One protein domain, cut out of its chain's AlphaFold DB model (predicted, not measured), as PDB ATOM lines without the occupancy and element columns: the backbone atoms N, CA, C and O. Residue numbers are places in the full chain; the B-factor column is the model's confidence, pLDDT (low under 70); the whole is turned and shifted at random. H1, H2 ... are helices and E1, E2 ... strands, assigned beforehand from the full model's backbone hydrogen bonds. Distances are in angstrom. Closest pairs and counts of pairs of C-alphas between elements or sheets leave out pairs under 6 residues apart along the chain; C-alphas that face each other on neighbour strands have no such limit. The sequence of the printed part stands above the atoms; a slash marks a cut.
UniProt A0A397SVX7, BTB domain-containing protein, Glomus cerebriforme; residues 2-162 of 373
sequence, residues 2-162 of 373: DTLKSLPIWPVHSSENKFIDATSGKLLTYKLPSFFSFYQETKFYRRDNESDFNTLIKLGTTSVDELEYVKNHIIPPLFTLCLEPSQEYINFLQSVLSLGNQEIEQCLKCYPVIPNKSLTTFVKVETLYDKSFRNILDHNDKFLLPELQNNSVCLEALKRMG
ATOM      1  N   ASP A   2     -41.541 -77.050  45.725       74.88
ATOM      2  CA  ASP A   2     -42.818 -76.759  45.039       74.88
ATOM      3  C   ASP A   2     -43.983 -76.438  45.980       74.88
ATOM      4  O   ASP A   2     -44.726 -75.497  45.728       74.88
ATOM      5  N   THR A   3     -44.075 -77.111  47.131       79.56
ATOM      6  CA  THR A   3     -45.074 -76.775  48.160       79.56
ATOM      7  C   THR A   3     -44.894 -75.352  48.697       79.56
ATOM      8  O   THR A   3     -45.870 -74.641  48.882       79.56
ATOM      9  N   LEU A   4     -43.650 -74.903  48.903       84.62
ATOM     10  CA  LEU A   4     -43.351 -73.541  49.366       84.62
ATOM     11  C   LEU A   4     -43.656 -72.483  48.297       84.62
ATOM     12  O   LEU A   4     -44.028 -71.366  48.649       84.62
ATOM     13  N   LYS A   5     -43.539 -72.831  47.007       86.44
ATOM     14  CA  LYS A   5     -43.871 -71.916  45.905       86.44
ATOM     15  C   LYS A   5     -45.351 -71.554  45.884       86.44
ATOM     16  O   LYS A   5     -45.664 -70.406  45.603       86.44
ATOM     17  N   SER A   6     -46.233 -72.504  46.195       87.38
ATOM     18  CA  SER A   6     -47.691 -72.335  46.126       87.38
ATOM     19  C   SER A   6     -48.341 -71.795  47.406       87.38
ATOM     20  O   SER A   6     -49.541 -71.532  47.407       87.38
ATOM     21  N   LEU A   7     -47.600 -71.676  48.513       90.12
ATOM     22  CA  LEU A   7     -48.166 -71.253  49.798       90.12
ATOM     23  C   LEU A   7     -48.316 -69.724  49.876       90.12
ATOM     24  O   LEU A   7     -47.321 -69.023  49.683       90.12
ATOM     25  N   PRO A   8     -49.505 -69.191  50.228       90.56
ATOM     26  CA  PRO A   8     -49.746 -67.757  50.353       90.56
ATOM     27  C   PRO A   8     -49.238 -67.217  51.694       90.56
ATOM     28  O   PRO A   8     -50.009 -66.801  52.551       90.56
ATOM     29  N   ILE A   9     -47.924 -67.280  51.889       90.19
ATOM     30  CA  ILE A   9     -47.244 -66.894  53.135       90.19
ATOM     31  C   ILE A   9     -46.329 -65.682  52.950       90.19
ATOM     32  O   ILE A   9     -45.731 -65.218  53.917       90.19
ATOM     33  N   TRP A  10     -46.215 -65.156  51.726       90.31
ATOM     34  CA  TRP A  10     -45.277 -64.086  51.398       90.31
ATOM     35  C   TRP A  10     -45.972 -62.722  51.437       90.31
ATOM     36  O   TRP A  10     -46.916 -62.504  50.667       90.31
ATOM     37  N   PRO A  11     -45.544 -61.800  52.318       90.06
ATOM     38  CA  PRO A  11     -46.208 -60.516  52.500       90.06
ATOM     39  C   PRO A  11     -45.979 -59.589  51.302       90.06
ATOM     40  O   PRO A  11     -44.870 -59.510  50.770       90.06
ATOM     41  N   VAL A  12     -47.008 -58.831  50.914       91.12
ATOM     42  CA  VAL A  12     -46.916 -57.804  49.861       91.12
ATOM     43  C   VAL A  12     -47.153 -56.392  50.389       91.12
ATOM     44  O   VAL A  12     -47.755 -56.182  51.446       91.12
ATOM     45  N   HIS A  13     -46.652 -55.398  49.659       85.44
ATOM     46  CA  HIS A  13     -46.956 -53.994  49.900       85.44
ATOM     47  C   HIS A  13     -48.422 -53.719  49.527       85.44
ATOM     48  O   HIS A  13     -48.785 -53.635  48.353       85.44
ATOM     49  N   SER A  14     -49.268 -53.640  50.548       80.19
ATOM     50  CA  SER A  14     -50.716 -53.440  50.473       80.19
ATOM     51  C   SER A  14     -51.167 -52.736  51.756       80.19
ATOM     52  O   SER A  14     -50.542 -52.932  52.804       80.19
ATOM     53  N   SER A  15     -52.228 -51.928  51.673       67.75
ATOM     54  CA  SER A  15     -52.860 -51.279  52.836       67.75
ATOM     55  C   SER A  15     -53.356 -52.297  53.870       67.75
ATOM     56  O   SER A  15     -53.332 -52.033  55.069       67.75
ATOM     57  N   GLU A  16     -53.743 -53.485  53.408       75.31
ATOM     58  CA  GLU A  16     -54.065 -54.644  54.240       75.31
ATOM     59  C   GLU A  16     -52.899 -55.644  54.281       75.31
ATOM     60  O   GLU A  16     -52.148 -55.777  53.307       75.31
ATOM     61  N   ASN A  17     -52.763 -56.395  55.385       77.50
ATOM     62  CA  ASN A  17     -51.795 -57.492  55.516       77.50
ATOM     63  C   ASN A  17     -52.183 -58.666  54.603       77.50
ATOM     64  O   ASN A  17     -52.795 -59.645  55.029       77.50
ATOM     65  N   LYS A  18     -51.828 -58.536  53.326       87.31
ATOM     66  CA  LYS A  18     -52.085 -59.508  52.268       87.31
ATOM     67  C   LYS A  18     -50.850 -60.378  52.055       87.31
ATOM     68  O   LYS A  18     -49.728 -59.872  51.985       87.31
ATOM     69  N   PHE A  19     -51.080 -61.680  51.926       90.56
ATOM     70  CA  PHE A  19     -50.054 -62.675  51.635       90.56
ATOM     71  C   PHE A  19     -50.413 -63.404  50.343       90.56
ATOM     72  O   PHE A  19     -51.580 -63.728  50.116       90.56
ATOM     73  N   ILE A  20     -49.424 -63.637  49.483       91.94
ATOM     74  CA  ILE A  20     -49.603 -64.351  48.211       91.94
ATOM     75  C   ILE A  20     -48.541 -65.440  48.053       91.94
ATOM     76  O   ILE A  20     -47.578 -65.495  48.819       91.94
ATOM     77  N   ASP A  21     -48.746 -66.352  47.103       91.88
ATOM     78  CA  ASP A  21     -47.763 -67.382  46.754       91.88
ATOM     79  C   ASP A  21     -46.517 -66.764  46.098       91.88
ATOM     80  O   ASP A  21     -46.554 -65.605  45.694       91.88
ATOM     81  N   ALA A  22     -45.411 -67.507  45.984       89.12
ATOM     82  CA  ALA A  22     -44.123 -66.982  45.505       89.12
ATOM     83  C   ALA A  22     -44.085 -66.681  43.991       89.12
ATOM     84  O   ALA A  22     -43.132 -66.066  43.508       89.12
ATOM     85  N   THR A  23     -45.082 -67.139  43.229       88.81
ATOM     86  CA  THR A  23     -45.125 -67.026  41.761       88.81
ATOM     87  C   THR A  23     -46.072 -65.937  41.263       88.81
ATOM     88  O   THR A  23     -45.902 -65.435  40.154       88.81
ATOM     89  N   SER A  24     -47.036 -65.528  42.087       90.06
ATOM     90  CA  SER A  24     -48.040 -64.519  41.734       90.06
ATOM     91  C   SER A  24     -47.561 -63.067  41.827       90.06
ATOM     92  O   SER A  24     -48.246 -62.170  41.321       90.06
ATOM     93  N   GLY A  25     -46.445 -62.810  42.509       90.69
ATOM     94  CA  GLY A  25     -45.930 -61.468  42.774       90.69
ATOM     95  C   GLY A  25     -44.650 -61.111  42.026       90.69
ATOM     96  O   GLY A  25     -44.099 -61.888  41.247       90.69
ATOM     97  N   LYS A  26     -44.179 -59.893  42.291       92.44
ATOM     98  CA  LYS A  26     -42.959 -59.306  41.735       92.44
ATOM     99  C   LYS A  26     -42.011 -58.907  42.860       92.44
ATOM    100  O   LYS A  26     -42.447 -58.397  43.894       92.44
ATOM    101  N   LEU A  27     -40.716 -59.103  42.652       91.06
ATOM    102  CA  LEU A  27     -39.684 -58.769  43.628       91.06
ATOM    103  C   LEU A  27     -38.829 -57.608  43.117       91.06
ATOM    104  O   LEU A  27     -38.167 -57.737  42.091       91.06
ATOM    105  N   LEU A  28     -38.843 -56.477  43.823       89.81
ATOM    106  CA  LEU A  28     -37.996 -55.330  43.488       89.81
ATOM    107  C   LEU A  28     -36.571 -55.565  44.001       89.81
ATOM    108  O   LEU A  28     -36.385 -55.973  45.146       89.81
ATOM    109  N   THR A  29     -35.569 -55.281  43.181       85.38
ATOM    110  CA  THR A  29     -34.141 -55.405  43.522       85.38
ATOM    111  C   THR A  29     -33.727 -54.569  44.741       85.38
ATOM    112  O   THR A  29     -34.345 -53.561  45.075       85.38
ATOM    113  N   TYR A  30     -32.640 -54.960  45.417       81.56
ATOM    114  CA  TYR A  30     -32.167 -54.295  46.643       81.56
ATOM    115  C   TYR A  30     -31.575 -52.896  46.461       81.56
ATOM    116  O   TYR A  30     -31.398 -52.203  47.460       81.56
ATOM    117  N   LYS A  31     -31.263 -52.451  45.236       83.00
ATOM    118  CA  LYS A  31     -30.577 -51.159  45.078       83.00
ATOM    119  C   LYS A  31     -31.485 -49.985  45.417       83.00
ATOM    120  O   LYS A  31     -30.976 -48.948  45.818       83.00
ATOM    121  N   LEU A  32     -32.806 -50.138  45.287       82.69
ATOM    122  CA  LEU A  32     -33.753 -49.084  45.630       82.69
ATOM    123  C   LEU A  32     -34.178 -49.188  47.104       82.69
ATOM    124  O   LEU A  32     -34.890 -50.134  47.449       82.69
ATOM    125  N   PRO A  33     -33.792 -48.250  47.986       74.31
ATOM    126  CA  PRO A  33     -34.038 -48.375  49.424       74.31
ATOM    127  C   PRO A  33     -35.501 -48.145  49.826       74.31
ATOM    128  O   PRO A  33     -35.952 -48.713  50.814       74.31
ATOM    129  N   SER A  34     -36.273 -47.370  49.058       80.69
ATOM    130  CA  SER A  34     -37.689 -47.100  49.342       80.69
ATOM    131  C   SER A  34     -38.613 -47.692  48.276       80.69
ATOM    132  O   SER A  34     -38.382 -47.545  47.077       80.69
ATOM    133  N   PHE A  35     -39.670 -48.375  48.724       88.38
ATOM    134  CA  PHE A  35     -40.782 -48.806  47.873       88.38
ATOM    135  C   PHE A  35     -41.843 -47.705  47.823       88.38
ATOM    136  O   PHE A  35     -42.133 -47.092  48.850       88.38
ATOM    137  N   PHE A  36     -42.447 -47.480  46.658       90.31
ATOM    138  CA  PHE A  36     -43.545 -46.530  46.506       90.31
ATOM    139  C   PHE A  36     -44.513 -46.982  45.419       90.31
ATOM    140  O   PHE A  36     -44.098 -47.383  44.339       90.31
ATOM    141  N   SER A  37     -45.812 -46.858  45.665       88.88
ATOM    142  CA  SER A  37     -46.839 -47.166  44.675       88.88
ATOM    143  C   SER A  37     -47.976 -46.167  44.769       88.88
ATOM    144  O   SER A  37     -48.408 -45.809  45.859       88.88
ATOM    145  N   PHE A  38     -48.507 -45.777  43.612       86.19
ATOM    146  CA  PHE A  38     -49.740 -44.997  43.529       86.19
ATOM    147  C   PHE A  38     -51.003 -45.844  43.736       86.19
ATOM    148  O   PHE A  38     -52.070 -45.309  44.025       86.19
ATOM    149  N   TYR A  39     -50.894 -47.165  43.592       84.94
ATOM    150  CA  TYR A  39     -51.985 -48.100  43.848       84.94
ATOM    151  C   TYR A  39     -51.939 -48.601  45.292       84.94
ATOM    152  O   TYR A  39     -50.874 -49.000  45.767       84.94
ATOM    153  N   GLN A  40     -53.106 -48.639  45.945       78.12
ATOM    154  CA  GLN A  40     -53.280 -49.189  47.297       78.12
ATOM    155  C   GLN A  40     -53.001 -50.695  47.355       78.12
ATOM    156  O   GLN A  40     -52.457 -51.191  48.340       78.12
ATOM    157  N   GLU A  41     -53.339 -51.416  46.284       77.06
ATOM    158  CA  GLU A  41     -53.028 -52.831  46.136       77.06
ATOM    159  C   GLU A  41     -51.870 -53.029  45.165       77.06
ATOM    160  O   GLU A  41     -51.932 -52.629  44.000       77.06
ATOM    161  N   THR A  42     -50.826 -53.715  45.626       83.94
ATOM    162  CA  THR A  42     -49.712 -54.117  44.772       83.94
ATOM    163  C   THR A  42     -49.402 -55.591  44.961       83.94
ATOM    164  O   THR A  42     -49.659 -56.181  46.011       83.94
ATOM    165  N   LYS A  43     -48.827 -56.200  43.926       89.38
ATOM    166  CA  LYS A  43     -48.288 -57.563  43.995       89.38
ATOM    167  C   LYS A  43     -46.774 -57.562  44.220       89.38
ATOM    168  O   LYS A  43     -46.109 -58.517  43.835       89.38
ATOM    169  N   PHE A  44     -46.220 -56.484  44.778       91.44
ATOM    170  CA  PHE A  44     -44.802 -56.411  45.112       91.44
ATOM    171  C   PHE A  44     -44.565 -56.931  46.524       91.44
ATOM    172  O   PHE A  44     -45.219 -56.476  47.462       91.44
ATOM    173  N   TYR A  45     -43.638 -57.872  46.679       90.88
ATOM    174  CA  TYR A  45     -43.303 -58.419  47.996       90.88
ATOM    175  C   TYR A  45     -42.638 -57.376  48.892       90.88
ATOM    176  O   TYR A  45     -41.872 -56.535  48.413       90.88
ATOM    177  N   ARG A  46     -42.910 -57.461  50.200       87.75
ATOM    178  CA  ARG A  46     -42.189 -56.676  51.206       87.75
ATOM    179  C   ARG A  46     -40.755 -57.173  51.329       87.75
ATOM    180  O   ARG A  46     -40.476 -58.359  51.168       87.75
ATOM    181  N   ARG A  47     -39.844 -56.250  51.633       80.50
ATOM    182  CA  ARG A  47     -38.404 -56.515  51.789       80.50
ATOM    183  C   ARG A  47     -37.959 -56.350  53.239       80.50
ATOM    184  O   ARG A  47     -36.879 -55.836  53.499       80.50
ATOM    185  N   ASP A  48     -38.804 -56.779  54.172       78.75
ATOM    186  CA  ASP A  48     -38.588 -56.574  55.609       78.75
ATOM    187  C   ASP A  48     -37.434 -57.447  56.154       78.75
ATOM    188  O   ASP A  48     -36.853 -57.130  57.190       78.75
ATOM    189  N   ASN A  49     -37.079 -58.532  55.450       80.81
ATOM    190  CA  ASN A  49     -36.068 -59.507  55.861       80.81
ATOM    191  C   ASN A  49     -35.252 -60.033  54.662       80.81
ATOM    192  O   ASN A  49     -35.807 -60.473  53.653       80.81
ATOM    193  N   GLU A  50     -33.923 -60.042  54.794       85.00
ATOM    194  CA  GLU A  50     -32.984 -60.528  53.772       85.00
ATOM    195  C   GLU A  50     -33.116 -62.030  53.486       85.00
ATOM    196  O   GLU A  50     -33.002 -62.477  52.341       85.00
ATOM    197  N   SER A  51     -33.423 -62.825  54.514       86.25
ATOM    198  CA  SER A  51     -33.640 -64.266  54.360       86.25
ATOM    199  C   SER A  51     -34.845 -64.569  53.463       86.25
ATOM    200  O   SER A  51     -34.785 -65.466  52.613       86.25
ATOM    201  N   ASP A  52     -35.927 -63.803  53.611       86.06
ATOM    202  CA  ASP A  52     -37.165 -64.008  52.856       86.06
ATOM    203  C   ASP A  52     -36.979 -63.622  51.389       86.06
ATOM    204  O   ASP A  52     -37.366 -64.371  50.492       86.06
ATOM    205  N   PHE A  53     -36.273 -62.520  51.128       87.62
ATOM    206  CA  PHE A  53     -35.904 -62.111  49.775       87.62
ATOM    207  C   PHE A  53     -35.058 -63.168  49.056       87.62
ATOM    208  O   PHE A  53     -35.379 -63.576  47.937       87.62
ATOM    209  N   ASN A  54     -33.997 -63.655  49.706       89.81
ATOM    210  CA  ASN A  54     -33.127 -64.681  49.132       89.81
ATOM    211  C   ASN A  54     -33.890 -65.986  48.872       89.81
ATOM    212  O   ASN A  54     -33.592 -66.712  47.919       89.81
ATOM    213  N   THR A  55     -34.891 -66.283  49.701       90.69
ATOM    214  CA  THR A  55     -35.771 -67.435  49.507       90.69
ATOM    215  C   THR A  55     -36.685 -67.239  48.299       90.69
ATOM    216  O   THR A  55     -36.744 -68.131  47.455       90.69
ATOM    217  N   LEU A  56     -37.316 -66.073  48.141       89.81
ATOM    218  CA  LEU A  56     -38.140 -65.744  46.968       89.81
ATOM    219  C   LEU A  56     -37.343 -65.828  45.656       89.81
ATOM    220  O   LEU A  56     -37.804 -66.442  44.692       89.81
ATOM    221  N   ILE A  57     -36.099 -65.334  45.631       88.69
ATOM    222  CA  ILE A  57     -35.209 -65.506  44.469       88.69
ATOM    223  C   ILE A  57     -34.990 -66.991  44.154       88.69
ATOM    224  O   ILE A  57     -35.164 -67.413  43.010       88.69
ATOM    225  N   LYS A  58     -34.659 -67.815  45.159       90.62
ATOM    226  CA  LYS A  58     -34.457 -69.266  44.974       90.62
ATOM    227  C   LYS A  58     -35.722 -69.990  44.506       90.62
ATOM    228  O   LYS A  58     -35.629 -71.018  43.838       90.62
ATOM    229  N   LEU A  59     -36.899 -69.471  44.852       90.69
ATOM    230  CA  LEU A  59     -38.189 -70.006  44.421       90.69
ATOM    231  C   LEU A  59     -38.543 -69.626  42.971       90.69
ATOM    232  O   LEU A  59     -39.472 -70.211  42.408       90.69
ATOM    233  N   GLY A  60     -37.763 -68.751  42.330       87.81
ATOM    234  CA  GLY A  60     -37.957 -68.332  40.941       87.81
ATOM    235  C   GLY A  60     -38.978 -67.210  40.786       87.81
ATOM    236  O   GLY A  60     -39.619 -67.109  39.743       87.81
ATOM    237  N   THR A  61     -39.165 -66.392  41.824       89.94
ATOM    238  CA  THR A  61     -40.006 -65.196  41.758       89.94
ATOM    239  C   THR A  61     -39.489 -64.224  40.694       89.94
ATOM    240  O   THR A  61     -38.285 -63.998  40.576       89.94
ATOM    241  N   THR A  62     -40.405 -63.608  39.941       90.81
ATOM    242  CA  THR A  62     -40.059 -62.619  38.911       90.81
ATOM    243  C   THR A  62     -39.443 -61.379  39.559       90.81
ATOM    244  O   THR A  62     -40.120 -60.654  40.292       90.81
ATOM    245  N   SER A  63     -38.166 -61.126  39.285       89.38
ATOM    246  CA  SER A  63     -37.474 -59.911  39.713       89.38
ATOM    247  C   SER A  63     -37.726 -58.765  38.738       89.38
ATOM    248  O   SER A  63     -37.681 -58.983  37.530       89.38
ATOM    249  N   VAL A  64     -37.919 -57.559  39.259       92.25
ATOM    250  CA  VAL A  64     -38.056 -56.321  38.486       92.25
ATOM    251  C   VAL A  64     -36.912 -55.400  38.880       92.25
ATOM    252  O   VAL A  64     -36.733 -55.131  40.072       92.25
ATOM    253  N   ASP A  65     -36.137 -54.941  37.901       92.00
ATOM    254  CA  ASP A  65     -35.072 -53.966  38.140       92.00
ATOM    255  C   ASP A  65     -35.619 -52.539  38.315       92.00
ATOM    256  O   ASP A  65     -36.806 -52.261  38.125       92.00
ATOM    257  N   GLU A  66     -34.751 -51.611  38.718       92.81
ATOM    258  CA  GLU A  66     -35.160 -50.248  39.051       92.81
ATOM    259  C   GLU A  66     -35.689 -49.471  37.834       92.81
ATOM    260  O   GLU A  66     -36.626 -48.681  37.971       92.81
ATOM    261  N   LEU A  67     -35.121 -49.697  36.644       93.50
ATOM    262  CA  LEU A  67     -35.542 -49.022  35.418       93.50
ATOM    263  C   LEU A  67     -36.902 -49.545  34.958       93.50
ATOM    264  O   LEU A  67     -37.797 -48.747  34.665       93.50
ATOM    265  N   GLU A  68     -37.074 -50.867  34.923       94.19
ATOM    266  CA  GLU A  68     -38.345 -51.507  34.600       94.19
ATOM    267  C   GLU A  68     -39.433 -51.055  35.580       94.19
ATOM    268  O   GLU A  68     -40.543 -50.710  35.167       94.19
ATOM    269  N   TYR A  69     -39.103 -50.978  36.871       93.44
ATOM    270  CA  TYR A  69     -40.023 -50.515  37.899       93.44
ATOM    271  C   TYR A  69     -40.472 -49.071  37.669       93.44
ATOM    272  O   TYR A  69     -41.672 -48.802  37.577       93.44
ATOM    273  N   VAL A  70     -39.533 -48.136  37.500       93.25
ATOM    274  CA  VAL A  70     -39.859 -46.727  37.234       93.25
ATOM    275  C   VAL A  70     -40.700 -46.595  35.960       93.25
ATOM    276  O   VAL A  70     -41.750 -45.948  35.965       93.25
ATOM    277  N   LYS A  71     -40.285 -47.258  34.878       93.50
ATOM    278  CA  LYS A  71     -40.917 -47.147  33.560       93.50
ATOM    279  C   LYS A  71     -42.321 -47.741  33.505       93.50
ATOM    280  O   LYS A  71     -43.201 -47.140  32.894       93.50
ATOM    281  N   ASN A  72     -42.536 -48.900  34.122       91.81
ATOM    282  CA  ASN A  72     -43.776 -49.660  33.966       91.81
ATOM    283  C   ASN A  72     -44.741 -49.501  35.146       91.81
ATOM    284  O   ASN A  72     -45.931 -49.766  34.990       91.81
ATOM    285  N   HIS A  73     -44.255 -49.082  36.318       90.31
ATOM    286  CA  HIS A  73     -45.057 -49.041  37.544       90.31
ATOM    287  C   HIS A  73     -45.187 -47.648  38.169       90.31
ATOM    288  O   HIS A  73     -46.156 -47.421  38.889       90.31
ATOM    289  N   ILE A  74     -44.281 -46.709  37.874       92.06
ATOM    290  CA  ILE A  74     -44.325 -45.348  38.439       92.06
ATOM    291  C   ILE A  74     -44.800 -44.317  37.421       92.06
ATOM    292  O   ILE A  74     -45.675 -43.510  37.727       92.06
ATOM    293  N   ILE A  75     -44.241 -44.340  36.209       92.00
ATOM    294  CA  ILE A  75     -44.564 -43.364  35.163       92.00
ATOM    295  C   ILE A  75     -46.029 -43.469  34.711       92.00
ATOM    296  O   ILE A  75     -46.695 -42.438  34.713       92.00
ATOM    297  N   PRO A  76     -46.590 -44.646  34.362       91.19
ATOM    298  CA  PRO A  76     -47.942 -44.709  33.801       91.19
ATOM    299  C   PRO A  76     -49.043 -44.145  34.723       91.19
ATOM    300  O   PRO A  76     -49.847 -43.348  34.231       91.19
ATOM    301  N   PRO A  77     -49.067 -44.452  36.040       88.38
ATOM    302  CA  PRO A  77     -50.082 -43.917  36.952       88.38
ATOM    303  C   PRO A  77     -50.152 -42.389  37.009       88.38
ATOM    304  O   PRO A  77     -51.246 -41.839  37.142       88.38
ATOM    305  N   LEU A  78     -49.014 -41.700  36.864       86.31
ATOM    306  CA  LEU A  78     -48.945 -40.233  36.885       86.31
ATOM    307  C   LEU A  78     -49.794 -39.587  35.781       86.31
ATOM    308  O   LEU A  78     -50.306 -38.487  35.970       86.31
ATOM    309  N   PHE A  79     -49.988 -40.277  34.655       81.75
ATOM    310  CA  PHE A  79     -50.788 -39.783  33.528       81.75
ATOM    311  C   PHE A  79     -52.239 -40.246  33.567       81.75
ATOM    312  O   PHE A  79     -53.082 -39.650  32.903       81.75
ATOM    313  N   THR A  80     -52.542 -41.310  34.310       81.00
ATOM    314  CA  THR A  80     -53.887 -41.898  34.329       81.00
ATOM    315  C   THR A  80     -54.728 -41.464  35.523       81.00
ATOM    316  O   THR A  80     -55.949 -41.521  35.438       81.00
ATOM    317  N   LEU A  81     -54.103 -41.071  36.638       77.88
ATOM    318  CA  LEU A  81     -54.797 -40.879  37.919       77.88
ATOM    319  C   LEU A  81     -54.893 -39.415  38.390       77.88
ATOM    320  O   LEU A  81     -55.459 -39.193  39.453       77.88
ATOM    321  N   CYS A  82     -54.377 -38.432  37.631       69.25
ATOM    322  CA  CYS A  82     -54.353 -37.004  38.016       69.25
ATOM    323  C   CYS A  82     -53.946 -36.790  39.486       69.25
ATOM    324  O   CYS A  82     -54.699 -36.245  40.288       69.25
ATOM    325  N   LEU A  83     -52.762 -37.286  39.838       80.88
ATOM    326  CA  LEU A  83     -52.290 -37.341  41.218       80.88
ATOM    327  C   LEU A  83     -51.571 -36.056  41.619       80.88
ATOM    328  O   LEU A  83     -50.850 -35.460  40.816       80.88
ATOM    329  N   GLU A  84     -51.706 -35.689  42.888       83.88
ATOM    330  CA  GLU A  84     -50.879 -34.657  43.508       83.88
ATOM    331  C   GLU A  84     -49.579 -35.271  44.059       83.88
ATOM    332  O   GLU A  84     -49.583 -36.404  44.559       83.88
ATOM    333  N   PRO A  85     -48.445 -34.555  43.973       88.44
ATOM    334  CA  PRO A  85     -47.205 -34.977  44.608       88.44
ATOM    335  C   PRO A  85     -47.334 -35.169  46.126       88.44
ATOM    336  O   PRO A  85     -47.689 -34.247  46.853       88.44
ATOM    337  N   SER A  86     -46.967 -36.353  46.621       90.69
ATOM    338  CA  SER A  86     -46.919 -36.658  48.055       90.69
ATOM    339  C   SER A  86     -45.487 -36.653  48.596       90.69
ATOM    340  O   SER A  86     -44.521 -36.872  47.859       90.69
ATOM    341  N   GLN A  87     -45.332 -36.472  49.910       90.62
ATOM    342  CA  GLN A  87     -44.021 -36.565  50.560       90.62
ATOM    343  C   GLN A  87     -43.374 -37.946  50.369       90.62
ATOM    344  O   GLN A  87     -42.165 -38.050  50.171       90.62
ATOM    345  N   GLU A  88     -44.175 -39.014  50.381       91.12
ATOM    346  CA  GLU A  88     -43.699 -40.377  50.124       91.12
ATOM    347  C   GLU A  88     -43.109 -40.515  48.716       91.12
ATOM    348  O   GLU A  88     -42.045 -41.116  48.551       91.12
ATOM    349  N   TYR A  89     -43.742 -39.893  47.713       93.12
ATOM    350  CA  TYR A  89     -43.211 -39.862  46.354       93.12
ATOM    351  C   TYR A  89     -41.895 -39.083  46.269       93.12
ATOM    352  O   TYR A  89     -40.973 -39.515  45.583       93.12
ATOM    353  N   ILE A  90     -41.769 -37.956  46.976       93.56
ATOM    354  CA  ILE A  90     -40.521 -37.174  47.007       93.56
ATOM    355  C   ILE A  90     -39.382 -38.013  47.594       93.56
ATOM    356  O   ILE A  90     -38.301 -38.067  47.007       93.56
ATOM    357  N   ASN A  91     -39.635 -38.718  48.699       93.38
ATOM    358  CA  ASN A  91     -38.653 -39.604  49.328       93.38
ATOM    359  C   ASN A  91     -38.250 -40.749  48.382       93.38
ATOM    360  O   ASN A  91     -37.078 -41.110  48.282       93.38
ATOM    361  N   PHE A  92     -39.213 -41.314  47.653       94.50
ATOM    362  CA  PHE A  92     -38.949 -42.293  46.601       94.50
ATOM    363  C   PHE A  92     -38.091 -41.721  45.469       94.50
ATOM    364  O   PHE A  92     -37.084 -42.316  45.093       94.50
ATOM    365  N   LEU A  93     -38.449 -40.547  44.953       95.19
ATOM    366  CA  LEU A  93     -37.731 -39.896  43.868       95.19
ATOM    367  C   LEU A  93     -36.287 -39.567  44.272       95.19
ATOM    368  O   LEU A  93     -35.375 -39.780  43.478       95.19
ATOM    369  N   GLN A  94     -36.056 -39.119  45.509       95.00
ATOM    370  CA  GLN A  94     -34.707 -38.925  46.049       95.00
ATOM    371  C   GLN A  94     -33.894 -40.221  46.018       95.00
ATOM    372  O   GLN A  94     -32.746 -40.208  45.571       95.00
ATOM    373  N   SER A  95     -34.483 -41.340  46.445       93.44
ATOM    374  CA  SER A  95     -33.836 -42.653  46.392       93.44
ATOM    375  C   SER A  95     -33.490 -43.066  44.964       93.44
ATOM    376  O   SER A  95     -32.377 -43.522  44.724       93.44
ATOM    377  N   VAL A  96     -34.408 -42.862  44.013       94.56
ATOM    378  CA  VAL A  96     -34.189 -43.171  42.591       94.56
ATOM    379  C   VAL A  96     -33.060 -42.319  42.004       94.56
ATOM    380  O   VAL A  96     -32.146 -42.858  41.386       94.56
ATOM    381  N   LEU A  97     -33.087 -41.000  42.214       94.94
ATOM    382  CA  LEU A  97     -32.064 -40.084  41.694       94.94
ATOM    383  C   LEU A  97     -30.692 -40.325  42.339       94.94
ATOM    384  O   LEU A  97     -29.663 -40.171  41.683       94.94
ATOM    385  N   SER A  98     -30.668 -40.752  43.603       94.12
ATOM    386  CA  SER A  98     -29.428 -41.067  44.322       94.12
ATOM    387  C   SER A  98     -28.713 -42.311  43.782       94.12
ATOM    388  O   SER A  98     -27.527 -42.479  44.053       94.12
ATOM    389  N   LEU A  99     -29.383 -43.150  42.978       92.12
ATOM    390  CA  LEU A  99     -28.736 -44.268  42.281       92.12
ATOM    391  C   LEU A  99     -27.724 -43.801  41.227       92.12
ATOM    392  O   LEU A  99     -26.869 -44.589  40.828       92.12
ATOM    393  N   GLY A 100     -27.846 -42.565  40.723       90.25
ATOM    394  CA  GLY A 100     -27.005 -42.051  39.635       90.25
ATOM    395  C   GLY A 100     -27.107 -42.865  38.338       90.25
ATOM    396  O   GLY A 100     -26.178 -42.860  37.528       90.25
ATOM    397  N   ASN A 101     -28.203 -43.608  38.151       92.94
ATOM    398  CA  ASN A 101     -28.418 -44.430  36.967       92.94
ATOM    399  C   ASN A 101     -28.885 -43.549  35.797       92.94
ATOM    400  O   ASN A 101     -30.034 -43.103  35.753       92.94
ATOM    401  N   GLN A 102     -27.997 -43.350  34.823       93.44
ATOM    402  CA  GLN A 102     -28.245 -42.480  33.674       93.44
ATOM    403  C   GLN A 102     -29.410 -42.945  32.790       93.44
ATOM    404  O   GLN A 102     -30.086 -42.105  32.202       93.44
ATOM    405  N   GLU A 103     -29.698 -44.245  32.699       94.94
ATOM    406  CA  GLU A 103     -30.835 -44.736  31.905       94.94
ATOM    407  C   GLU A 103     -32.169 -44.336  32.540       94.94
ATOM    408  O   GLU A 103     -33.096 -43.911  31.844       94.94
ATOM    409  N   ILE A 104     -32.247 -44.391  33.875       94.38
ATOM    410  CA  ILE A 104     -33.412 -43.910  34.624       94.38
ATOM    411  C   ILE A 104     -33.539 -42.392  34.474       94.38
ATOM    412  O   ILE A 104     -34.633 -41.901  34.208       94.38
ATOM    413  N   GLU A 105     -32.435 -41.646  34.572       95.25
ATOM    414  CA  GLU A 105     -32.420 -40.192  34.357       95.25
ATOM    415  C   GLU A 105     -32.951 -39.815  32.963       95.25
ATOM    416  O   GLU A 105     -33.820 -38.945  32.850       95.25
ATOM    417  N   GLN A 106     -32.494 -40.491  31.899       94.12
ATOM    418  CA  GLN A 106     -32.992 -40.266  30.536       94.12
ATOM    419  C   GLN A 106     -34.466 -40.651  30.384       94.12
ATOM    420  O   GLN A 106     -35.205 -39.975  29.670       94.12
ATOM    421  N   CYS A 107     -34.915 -41.706  31.070       93.88
ATOM    422  CA  CYS A 107     -36.323 -42.077  31.096       93.88
ATOM    423  C   CYS A 107     -37.164 -40.971  31.752       93.88
ATOM    424  O   CYS A 107     -38.058 -40.426  31.109       93.88
ATOM    425  N   LEU A 108     -36.832 -40.579  32.986       95.00
ATOM    426  CA  LEU A 108     -37.548 -39.555  33.752       95.00
ATOM    427  C   LEU A 108     -37.557 -38.194  33.041       95.00
ATOM    428  O   LEU A 108     -38.567 -37.495  33.075       95.00
ATOM    429  N   LYS A 109     -36.470 -37.830  32.348       94.75
ATOM    430  CA  LYS A 109     -36.352 -36.578  31.580       94.75
ATOM    431  C   LYS A 109     -37.487 -36.388  30.570       94.75
ATOM    432  O   LYS A 109     -37.920 -35.259  30.333       94.75
ATOM    433  N   CYS A 110     -37.978 -37.472  29.978       93.19
ATOM    434  CA  CYS A 110     -39.001 -37.426  28.935       93.19
ATOM    435  C   CYS A 110     -40.414 -37.129  29.467       93.19
ATOM    436  O   CYS A 110     -41.291 -36.752  28.684       93.19
ATOM    437  N   TYR A 111     -40.640 -37.253  30.777       93.56
ATOM    438  CA  TYR A 111     -41.970 -37.236  31.383       93.56
ATOM    439  C   TYR A 111     -42.107 -36.141  32.458       93.56
ATOM    440  O   TYR A 111     -41.139 -35.814  33.145       93.56
ATOM    441  N   PRO A 112     -43.301 -35.545  32.639       93.19
ATOM    442  CA  PRO A 112     -43.594 -34.706  33.799       93.19
ATOM    443  C   PRO A 112     -43.708 -35.552  35.072       93.19
ATOM    444  O   PRO A 112     -44.786 -35.997  35.446       93.19
ATOM    445  N   VAL A 113     -42.571 -35.800  35.713       94.00
ATOM    446  CA  VAL A 113     -42.445 -36.654  36.911       94.00
ATOM    447  C   VAL A 113     -41.837 -35.908  38.096       94.00
ATOM    448  O   VAL A 113     -41.809 -36.427  39.203       94.00
ATOM    449  N   ILE A 114     -41.338 -34.685  37.890       94.94
ATOM    450  CA  ILE A 114     -40.715 -33.905  38.959       94.94
ATOM    451  C   ILE A 114     -41.781 -33.019  39.601       94.94
ATOM    452  O   ILE A 114     -42.378 -32.207  38.896       94.94
ATOM    453  N   PRO A 115     -42.031 -33.127  40.911       93.38
ATOM    454  CA  PRO A 115     -42.963 -32.234  41.583       93.38
ATOM    455  C   PRO A 115     -42.493 -30.774  41.518       93.38
ATOM    456  O   PRO A 115     -41.303 -30.483  41.687       93.38
ATOM    457  N   ASN A 116     -43.420 -29.845  41.291       90.00
ATOM    458  CA  ASN A 116     -43.134 -28.418  41.419       90.00
ATOM    459  C   ASN A 116     -42.984 -28.000  42.895       90.00
ATOM    460  O   ASN A 116     -43.380 -28.722  43.810       90.00
ATOM    461  N   LYS A 117     -42.439 -26.802  43.141       88.81
ATOM    462  CA  LYS A 117     -42.191 -26.297  44.504       88.81
ATOM    463  C   LYS A 117     -43.430 -26.269  45.407       88.81
ATOM    464  O   LYS A 117     -43.292 -26.498  46.601       88.81
ATOM    465  N   SER A 118     -44.603 -25.964  44.858       88.12
ATOM    466  CA  SER A 118     -45.849 -25.890  45.635       88.12
ATOM    467  C   SER A 118     -46.575 -27.230  45.761       88.12
ATOM    468  O   SER A 118     -47.650 -27.261  46.347       88.12
ATOM    469  N   LEU A 119     -46.007 -28.321  45.229       89.75
ATOM    470  CA  LEU A 119     -46.577 -29.674  45.280       89.75
ATOM    471  C   LEU A 119     -47.987 -29.783  44.686       89.75
ATOM    472  O   LEU A 119     -48.778 -30.620  45.099       89.75
ATOM    473  N   THR A 120     -48.302 -28.952  43.697       88.25
ATOM    474  CA  THR A 120     -49.612 -28.953  43.030       88.25
ATOM    475  C   THR A 120     -49.620 -29.791  41.762       88.25
ATOM    476  O   THR A 120     -50.677 -30.218  41.308       88.25
ATOM    477  N   THR A 121     -48.461 -30.024  41.140       90.31
ATOM    478  CA  THR A 121     -48.390 -30.782  39.889       90.31
ATOM    479  C   THR A 121     -47.002 -31.354  39.626       90.31
ATOM    480  O   THR A 121     -45.996 -30.896  40.176       90.31
ATOM    481  N   PHE A 122     -46.944 -32.344  38.739       92.75
ATOM    482  CA  PHE A 122     -45.702 -32.869  38.193       92.75
ATOM    483  C   PHE A 122     -45.353 -32.151  36.891       92.75
ATOM    484  O   PHE A 122     -46.194 -31.951  36.015       92.75
ATOM    485  N   VAL A 123     -44.086 -31.779  36.741       93.44
ATOM    486  CA  VAL A 123     -43.566 -31.046  35.587       93.44
ATOM    487  C   VAL A 123     -42.319 -31.717  35.027       93.44
ATOM    488  O   VAL A 123     -41.675 -32.552  35.668       93.44
ATOM    489  N   LYS A 124     -41.965 -31.357  33.790       94.88
ATOM    490  CA  LYS A 124     -40.684 -31.763  33.208       94.88
ATOM    491  C   LYS A 124     -39.554 -30.973  33.853       94.88
ATOM    492  O   LYS A 124     -39.674 -29.765  34.054       94.88
ATOM    493  N   VAL A 125     -38.423 -31.629  34.081       94.94
ATOM    494  CA  VAL A 125     -37.246 -31.021  34.726       94.94
ATOM    495  C   VAL A 125     -36.732 -29.766  34.002       94.94
ATOM    496  O   VAL A 125     -36.355 -28.800  34.654       94.94
ATOM    497  N   GLU A 126     -36.803 -29.724  32.667       94.19
ATOM    498  CA  GLU A 126     -36.355 -28.587  31.838       94.19
ATOM    499  C   GLU A 126     -37.187 -27.308  32.021       94.19
ATOM    500  O   GLU A 126     -36.792 -26.207  31.621       94.19
ATOM    501  N   THR A 127     -38.363 -27.439  32.633       92.94
ATOM    502  CA  THR A 127     -39.234 -26.306  32.952       92.94
ATOM    503  C   THR A 127     -38.877 -25.661  34.291       92.94
ATOM    504  O   THR A 127     -39.311 -24.536  34.547       92.94
ATOM    505  N   LEU A 128     -38.059 -26.338  35.107       93.62
ATOM    506  CA  LEU A 128     -37.684 -25.919  36.450       93.62
ATOM    507  C   LEU A 128     -36.349 -25.168  36.480       93.62
ATOM    508  O   LEU A 128     -35.457 -25.395  35.660       93.62
ATOM    509  N   TYR A 129     -36.215 -24.311  37.489       91.31
ATOM    510  CA  TYR A 129     -35.015 -23.559  37.834       91.31
ATOM    511  C   TYR A 129     -34.509 -23.961  39.223       91.31
ATOM    512  O   TYR A 129     -35.293 -24.254  40.133       91.31
ATOM    513  N   ASP A 130     -33.196 -23.948  39.421       89.06
ATOM    514  CA  ASP A 130     -32.603 -24.095  40.749       89.06
ATOM    515  C   ASP A 130     -32.649 -22.773  41.554       89.06
ATOM    516  O   ASP A 130     -33.111 -21.726  41.087       89.06
ATOM    517  N   LYS A 131     -32.146 -22.796  42.796       86.50
ATOM    518  CA  LYS A 131     -32.121 -21.605  43.663       86.50
ATOM    519  C   LYS A 131     -31.296 -20.432  43.127       86.50
ATOM    520  O   LYS A 131     -31.478 -19.327  43.632       86.50
ATOM    521  N   SER A 132     -30.410 -20.634  42.150       82.44
ATOM    522  CA  SER A 132     -29.553 -19.558  41.637       82.44
ATOM    523  C   SER A 132     -30.341 -18.467  40.899       82.44
ATOM    524  O   SER A 132     -29.909 -17.319  40.859       82.44
ATOM    525  N   PHE A 133     -31.549 -18.780  40.415       81.06
ATOM    526  CA  PHE A 133     -32.438 -17.831  39.737       81.06
ATOM    527  C   PHE A 133     -33.423 -17.102  40.664       81.06
ATOM    528  O   PHE A 133     -34.269 -16.354  40.174       81.06
ATOM    529  N   ARG A 134     -33.344 -17.289  41.993       72.94
ATOM    530  CA  ARG A 134     -34.317 -16.708  42.948       72.94
ATOM    531  C   ARG A 134     -34.436 -15.184  42.871       72.94
ATOM    532  O   ARG A 134     -35.500 -14.661  43.161       72.94
ATOM    533  N   ASN A 135     -33.380 -14.489  42.451       70.81
ATOM    534  CA  ASN A 135     -33.383 -13.027  42.329       70.81
ATOM    535  C   ASN A 135     -33.888 -12.526  40.961       70.81
ATOM    536  O   ASN A 135     -33.941 -11.321  40.742       70.81
ATOM    537  N   ILE A 136     -34.194 -13.435  40.029       72.06
ATOM    538  CA  ILE A 136     -34.524 -13.117  38.629       72.06
ATOM    539  C   ILE A 136     -35.985 -13.467  38.309       72.06
ATOM    540  O   ILE A 136     -36.605 -12.811  37.476       72.06
ATOM    541  N   LEU A 137     -36.546 -14.497  38.949       75.38
ATOM    542  CA  LEU A 137     -37.889 -15.005  38.664       75.38
ATOM    543  C   LEU A 137     -38.786 -14.932  39.903       75.38
ATOM    544  O   LEU A 137     -38.440 -15.470  40.950       75.38
ATOM    545  N   ASP A 138     -39.982 -14.365  39.740       67.75
ATOM    546  CA  ASP A 138     -40.992 -14.194  40.800       67.75
ATOM    547  C   ASP A 138     -42.043 -15.330  40.825       67.75
ATOM    548  O   ASP A 138     -43.148 -15.201  41.341       67.75
ATOM    549  N   HIS A 139     -41.768 -16.463  40.171       71.94
ATOM    550  CA  HIS A 139     -42.736 -17.560  40.021       71.94
ATOM    551  C   HIS A 139     -42.274 -18.793  40.787       71.94
ATOM    552  O   HIS A 139     -41.508 -19.604  40.265       71.94
ATOM    553  N   ASN A 140     -42.765 -18.943  42.022       73.62
ATOM    554  CA  ASN A 140     -42.373 -20.023  42.932       73.62
ATOM    555  C   ASN A 140     -42.526 -21.428  42.323       73.62
ATOM    556  O   ASN A 140     -41.641 -22.259  42.521       73.62
ATOM    557  N   ASP A 141     -43.560 -21.673  41.515       83.56
ATOM    558  CA  ASP A 141     -43.835 -22.993  40.920       83.56
ATOM    559  C   ASP A 141     -42.855 -23.411  39.826       83.56
ATOM    560  O   ASP A 141     -42.801 -24.582  39.460       83.56
ATOM    561  N   LYS A 142     -42.053 -22.475  39.315       87.94
ATOM    562  CA  LYS A 142     -40.994 -22.785  38.352       87.94
ATOM    563  C   LYS A 142     -39.694 -23.192  39.038       87.94
ATOM    564  O   LYS A 142     -38.729 -23.491  38.348       87.94
ATOM    565  N   PHE A 143     -39.625 -23.201  40.366       90.25
ATOM    566  CA  PHE A 143     -38.426 -23.624  41.081       90.25
ATOM    567  C   PHE A 143     -38.497 -25.092  41.493       90.25
ATOM    568  O   PHE A 143     -39.563 -25.626  41.789       90.25
ATOM    569  N   LEU A 144     -37.337 -25.741  41.542       92.06
ATOM    570  CA  LEU A 144     -37.204 -27.080  42.108       92.06
ATOM    571  C   LEU A 144     -37.485 -27.058  43.625       92.06
ATOM    572  O   LEU A 144     -37.211 -26.065  44.301       92.06
ATOM    573  N   LEU A 145     -37.990 -28.159  44.172       91.94
ATOM    574  CA  LEU A 145     -38.224 -28.322  45.607       91.94
ATOM    575  C   LEU A 145     -36.934 -28.281  46.448       91.94
ATOM    576  O   LEU A 145     -35.917 -28.834  46.013       91.94
ATOM    577  N   PRO A 146     -36.955 -27.688  47.658       89.88
ATOM    578  CA  PRO A 146     -35.811 -27.686  48.572       89.88
ATOM    579  C   PRO A 146     -35.251 -29.080  48.879       89.88
ATOM    580  O   PRO A 146     -34.038 -29.249  48.927       89.88
ATOM    581  N   GLU A 147     -36.110 -30.085  49.029       91.12
ATOM    582  CA  GLU A 147     -35.757 -31.475  49.335       91.12
ATOM    583  C   GLU A 147     -34.856 -32.076  48.249       91.12
ATOM    584  O   GLU A 147     -33.888 -32.776  48.545       91.12
ATOM    585  N   LEU A 148     -35.140 -31.762  46.981       92.12
ATOM    586  CA  LEU A 148     -34.339 -32.200  45.836       92.12
ATOM    587  C   LEU A 148     -33.115 -31.302  45.609       92.12
ATOM    588  O   LEU A 148     -32.080 -31.786  45.161       92.12
ATOM    589  N   GLN A 149     -33.204 -30.008  45.938       89.62
ATOM    590  CA  GLN A 149     -32.092 -29.056  45.813       89.62
ATOM    591  C   GLN A 149     -30.995 -29.248  46.869       89.62
ATOM    592  O   GLN A 149     -29.828 -28.977  46.591       89.62
ATOM    593  N   ASN A 150     -31.365 -29.642  48.087       89.44
ATOM    594  CA  ASN A 150     -30.437 -29.759  49.212       89.44
ATOM    595  C   ASN A 150     -29.629 -31.064  49.171       89.44
ATOM    596  O   ASN A 150     -28.572 -31.145  49.791       89.44
ATOM    597  N   ASN A 151     -30.093 -32.065  48.420       91.50
ATOM    598  CA  ASN A 151     -29.335 -33.278  48.141       91.50
ATOM    599  C   ASN A 151     -28.466 -33.060  46.889       91.50
ATOM    600  O   ASN A 151     -28.982 -32.950  45.777       91.50
ATOM    601  N   SER A 152     -27.143 -33.005  47.067       91.25
ATOM    602  CA  SER A 152     -26.190 -32.740  45.979       91.25
ATOM    603  C   SER A 152     -26.253 -33.780  44.859       91.25
ATOM    604  O   SER A 152     -26.166 -33.416  43.690       91.25
ATOM    605  N   VAL A 153     -26.464 -35.056  45.194       93.75
ATOM    606  CA  VAL A 153     -26.558 -36.148  44.214       93.75
ATOM    607  C   VAL A 153     -27.806 -35.981  43.350       93.75
ATOM    608  O   VAL A 153     -27.725 -36.040  42.122       93.75
ATOM    609  N   CYS A 154     -28.947 -35.691  43.981       94.62
ATOM    610  CA  CYS A 154     -30.199 -35.417  43.274       94.62
ATOM    611  C   CYS A 154     -30.081 -34.177  42.382       94.62
ATOM    612  O   CYS A 154     -30.518 -34.201  41.233       94.62
ATOM    613  N   LEU A 155     -29.467 -33.106  42.890       93.75
ATOM    614  CA  LEU A 155     -29.283 -31.870  42.137       93.75
ATOM    615  C   LEU A 155     -28.447 -32.103  40.872       93.75
ATOM    616  O   LEU A 155     -28.833 -31.642  39.801       93.75
ATOM    617  N   GLU A 156     -27.338 -32.837  40.967       93.56
ATOM    618  CA  GLU A 156     -26.505 -33.156  39.803       93.56
ATOM    619  C   GLU A 156     -27.225 -34.061  38.791       93.56
ATOM    620  O   GLU A 156     -27.112 -33.834  37.585       93.56
ATOM    621  N   ALA A 157     -28.017 -35.037  39.250       94.88
ATOM    622  CA  ALA A 157     -28.869 -35.840  38.368       94.88
ATOM    623  C   ALA A 157     -29.875 -34.964  37.610       94.88
ATOM    624  O   ALA A 157     -29.960 -35.010  36.383       94.88
ATOM    625  N   LEU A 158     -30.568 -34.069  38.313       96.06
ATOM    626  CA  LEU A 158     -31.543 -33.166  37.705       96.06
ATOM    627  C   LEU A 158     -30.891 -32.176  36.726       96.06
ATOM    628  O   LEU A 158     -31.473 -31.894  35.677       96.06
ATOM    629  N   LYS A 159     -29.669 -31.697  37.002       93.56
ATOM    630  CA  LYS A 159     -28.880 -30.893  36.048       93.56
ATOM    631  C   LYS A 159     -28.593 -31.662  34.759       93.56
ATOM    632  O   LYS A 159     -28.844 -31.125  33.684       93.56
ATOM    633  N   ARG A 160     -28.155 -32.926  34.844       93.81
ATOM    634  CA  ARG A 160     -27.956 -33.791  33.659       93.81
ATOM    635  C   ARG A 160     -29.248 -34.010  32.873       93.81
ATOM    636  O   ARG A 160     -29.228 -34.077  31.644       93.81
ATOM    637  N   MET A 161     -30.381 -34.076  33.570       94.88
ATOM    638  CA  MET A 161     -31.691 -34.222  32.942       94.88
ATOM    639  C   MET A 161     -32.207 -32.920  32.295       94.88
ATOM    640  O   MET A 161     -33.111 -32.984  31.466       94.88
ATOM    641  N   GLY A 162     -31.617 -31.757  32.597       93.44
ATOM    642  CA  GLY A 162     -31.939 -30.476  31.956       93.44
ATOM    643  C   GLY A 162     -32.498 -29.394  32.880       93.44
ATOM    644  O   GLY A 162     -33.039 -28.411  32.378       93.44
TER     645      GLY A 162
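Overview. This is residues 2 to 162 of the 373 residues of the protein "BTB domain-containing protein" of Glomus cerebriforme (UniProt A0A397SVX7). This is a rod built of two parts in a row: at one end a small strand part, and next to it a group of helices that ends in a long loop. In the strand part two short two-stranded sheets, E1 with E3 and E2 with E4, meet where E2 comes close to E3, with H2 packed near E2 and E4 and H1 at the tip; in the helix part H7 meets the last residues of H4, 94 to 98, and also touches H5, H3 lies toward the strand part, and the loop of residues 110 to 145 reaches the far end of the rod. The printed part has 161 residues, with seven named helices and four named strands in the order H1 E1 E2 E3 H2 E4 H3 H4 H5 H6 H7; E1 and E3 are antiparallel, E2 and E4 parallel. The class is mostly helix: helices hold 65 and strands 16 of the 81 residues in named elements. The whole is only just compact, close to loose, with a radius of gyration of the C-alphas of 17.9 A, and the C-alphas span 65 by 27 by 23 A.

Arrangement. Begin at E1, residues 10 to 14, and its antiparallel neighbour E3, residues 41 to 45; N 13 and O 44 are 2.8 A apart, within hydrogen-bond range. Residues 10 to 11 of E1 also pair, antiparallel, with residues 19 to 20. Look next at E2, residues 26 to 28, whose closest C-alphas to E3 are those of Lys 26 and Phe 44, 4.8 A apart. E2 is the parallel neighbour of E4, residues 62 to 64, with N 64 and O 27 at 2.8 A and N 27 and O 62 at 2.9 A, within hydrogen-bond range. H2, residues 50 to 59, comes closest to E4 at the C-alphas of Ile 57 and Ser 63, 7.7 A. H1, residues 2 to 6, is close to H2 but not clearly touching, with the C-alphas of Lys 5 and Leu 59 closest at 6.2 A. In the helix part, H3, residues 66 to 80, touches H5, residues 102 to 109, with its residues 66 to 71 alone; the closest C-alphas are those of Leu 67 and Ile 104, 5.6 A, and the two run the same way at a shallow tilt of 5 degrees. The hub, touching three other helices, is H7, residues 152 to 161. It touches H5, with the C-alphas of Lys 109 and Met 161 closest at 5.4 A, at a steep tilt of 69 degrees, only just short of about perpendicular. H4, residues 87 to 98, touches H7 with its residues 94 to 98 alone, about perpendicular at 79 degrees, closest at the C-alphas of Leu 97 and Cys 154, 5.3 A. H6, residues 146 to 150, and H7 touch only at the corner, and only just, with 3 pairs of C-alphas within 8 A, the closest those of Gln 149 and Leu 155 at 5.4 A. Every O i to N i+4 pair is within hydrogen-bond range in H1, H2, H4, H5, H6 and H7; in H3 it is 6 of 11.

Along the chain. Find C-alpha 2 at (-42.818, -76.759, 45.039), where H1 begins. E1 measures 12.0 A and E3 11.4 A, from first to last C-alpha. H3 runs 21.0 A from C-alpha 66 at (-35.160, -50.248, 39.051), and H4 runs 16.5 A. H2 measures 14.3 A and H7 14.2 A, H7 ending at C-alpha 161 at (-31.691, -34.222, 32.942).

Size, cuts and confidence. The two C-alphas farthest apart, those of Thr 3 and Ile 136, are 65.2 A apart. The printed part has no cut. The links E1 to E2, E2 to E3 and H5 to H6 are long, with 11, 12 and 36 residues. The mean pLDDT of the printed part is 88.5; residues 15, 82 and 138 are under 70.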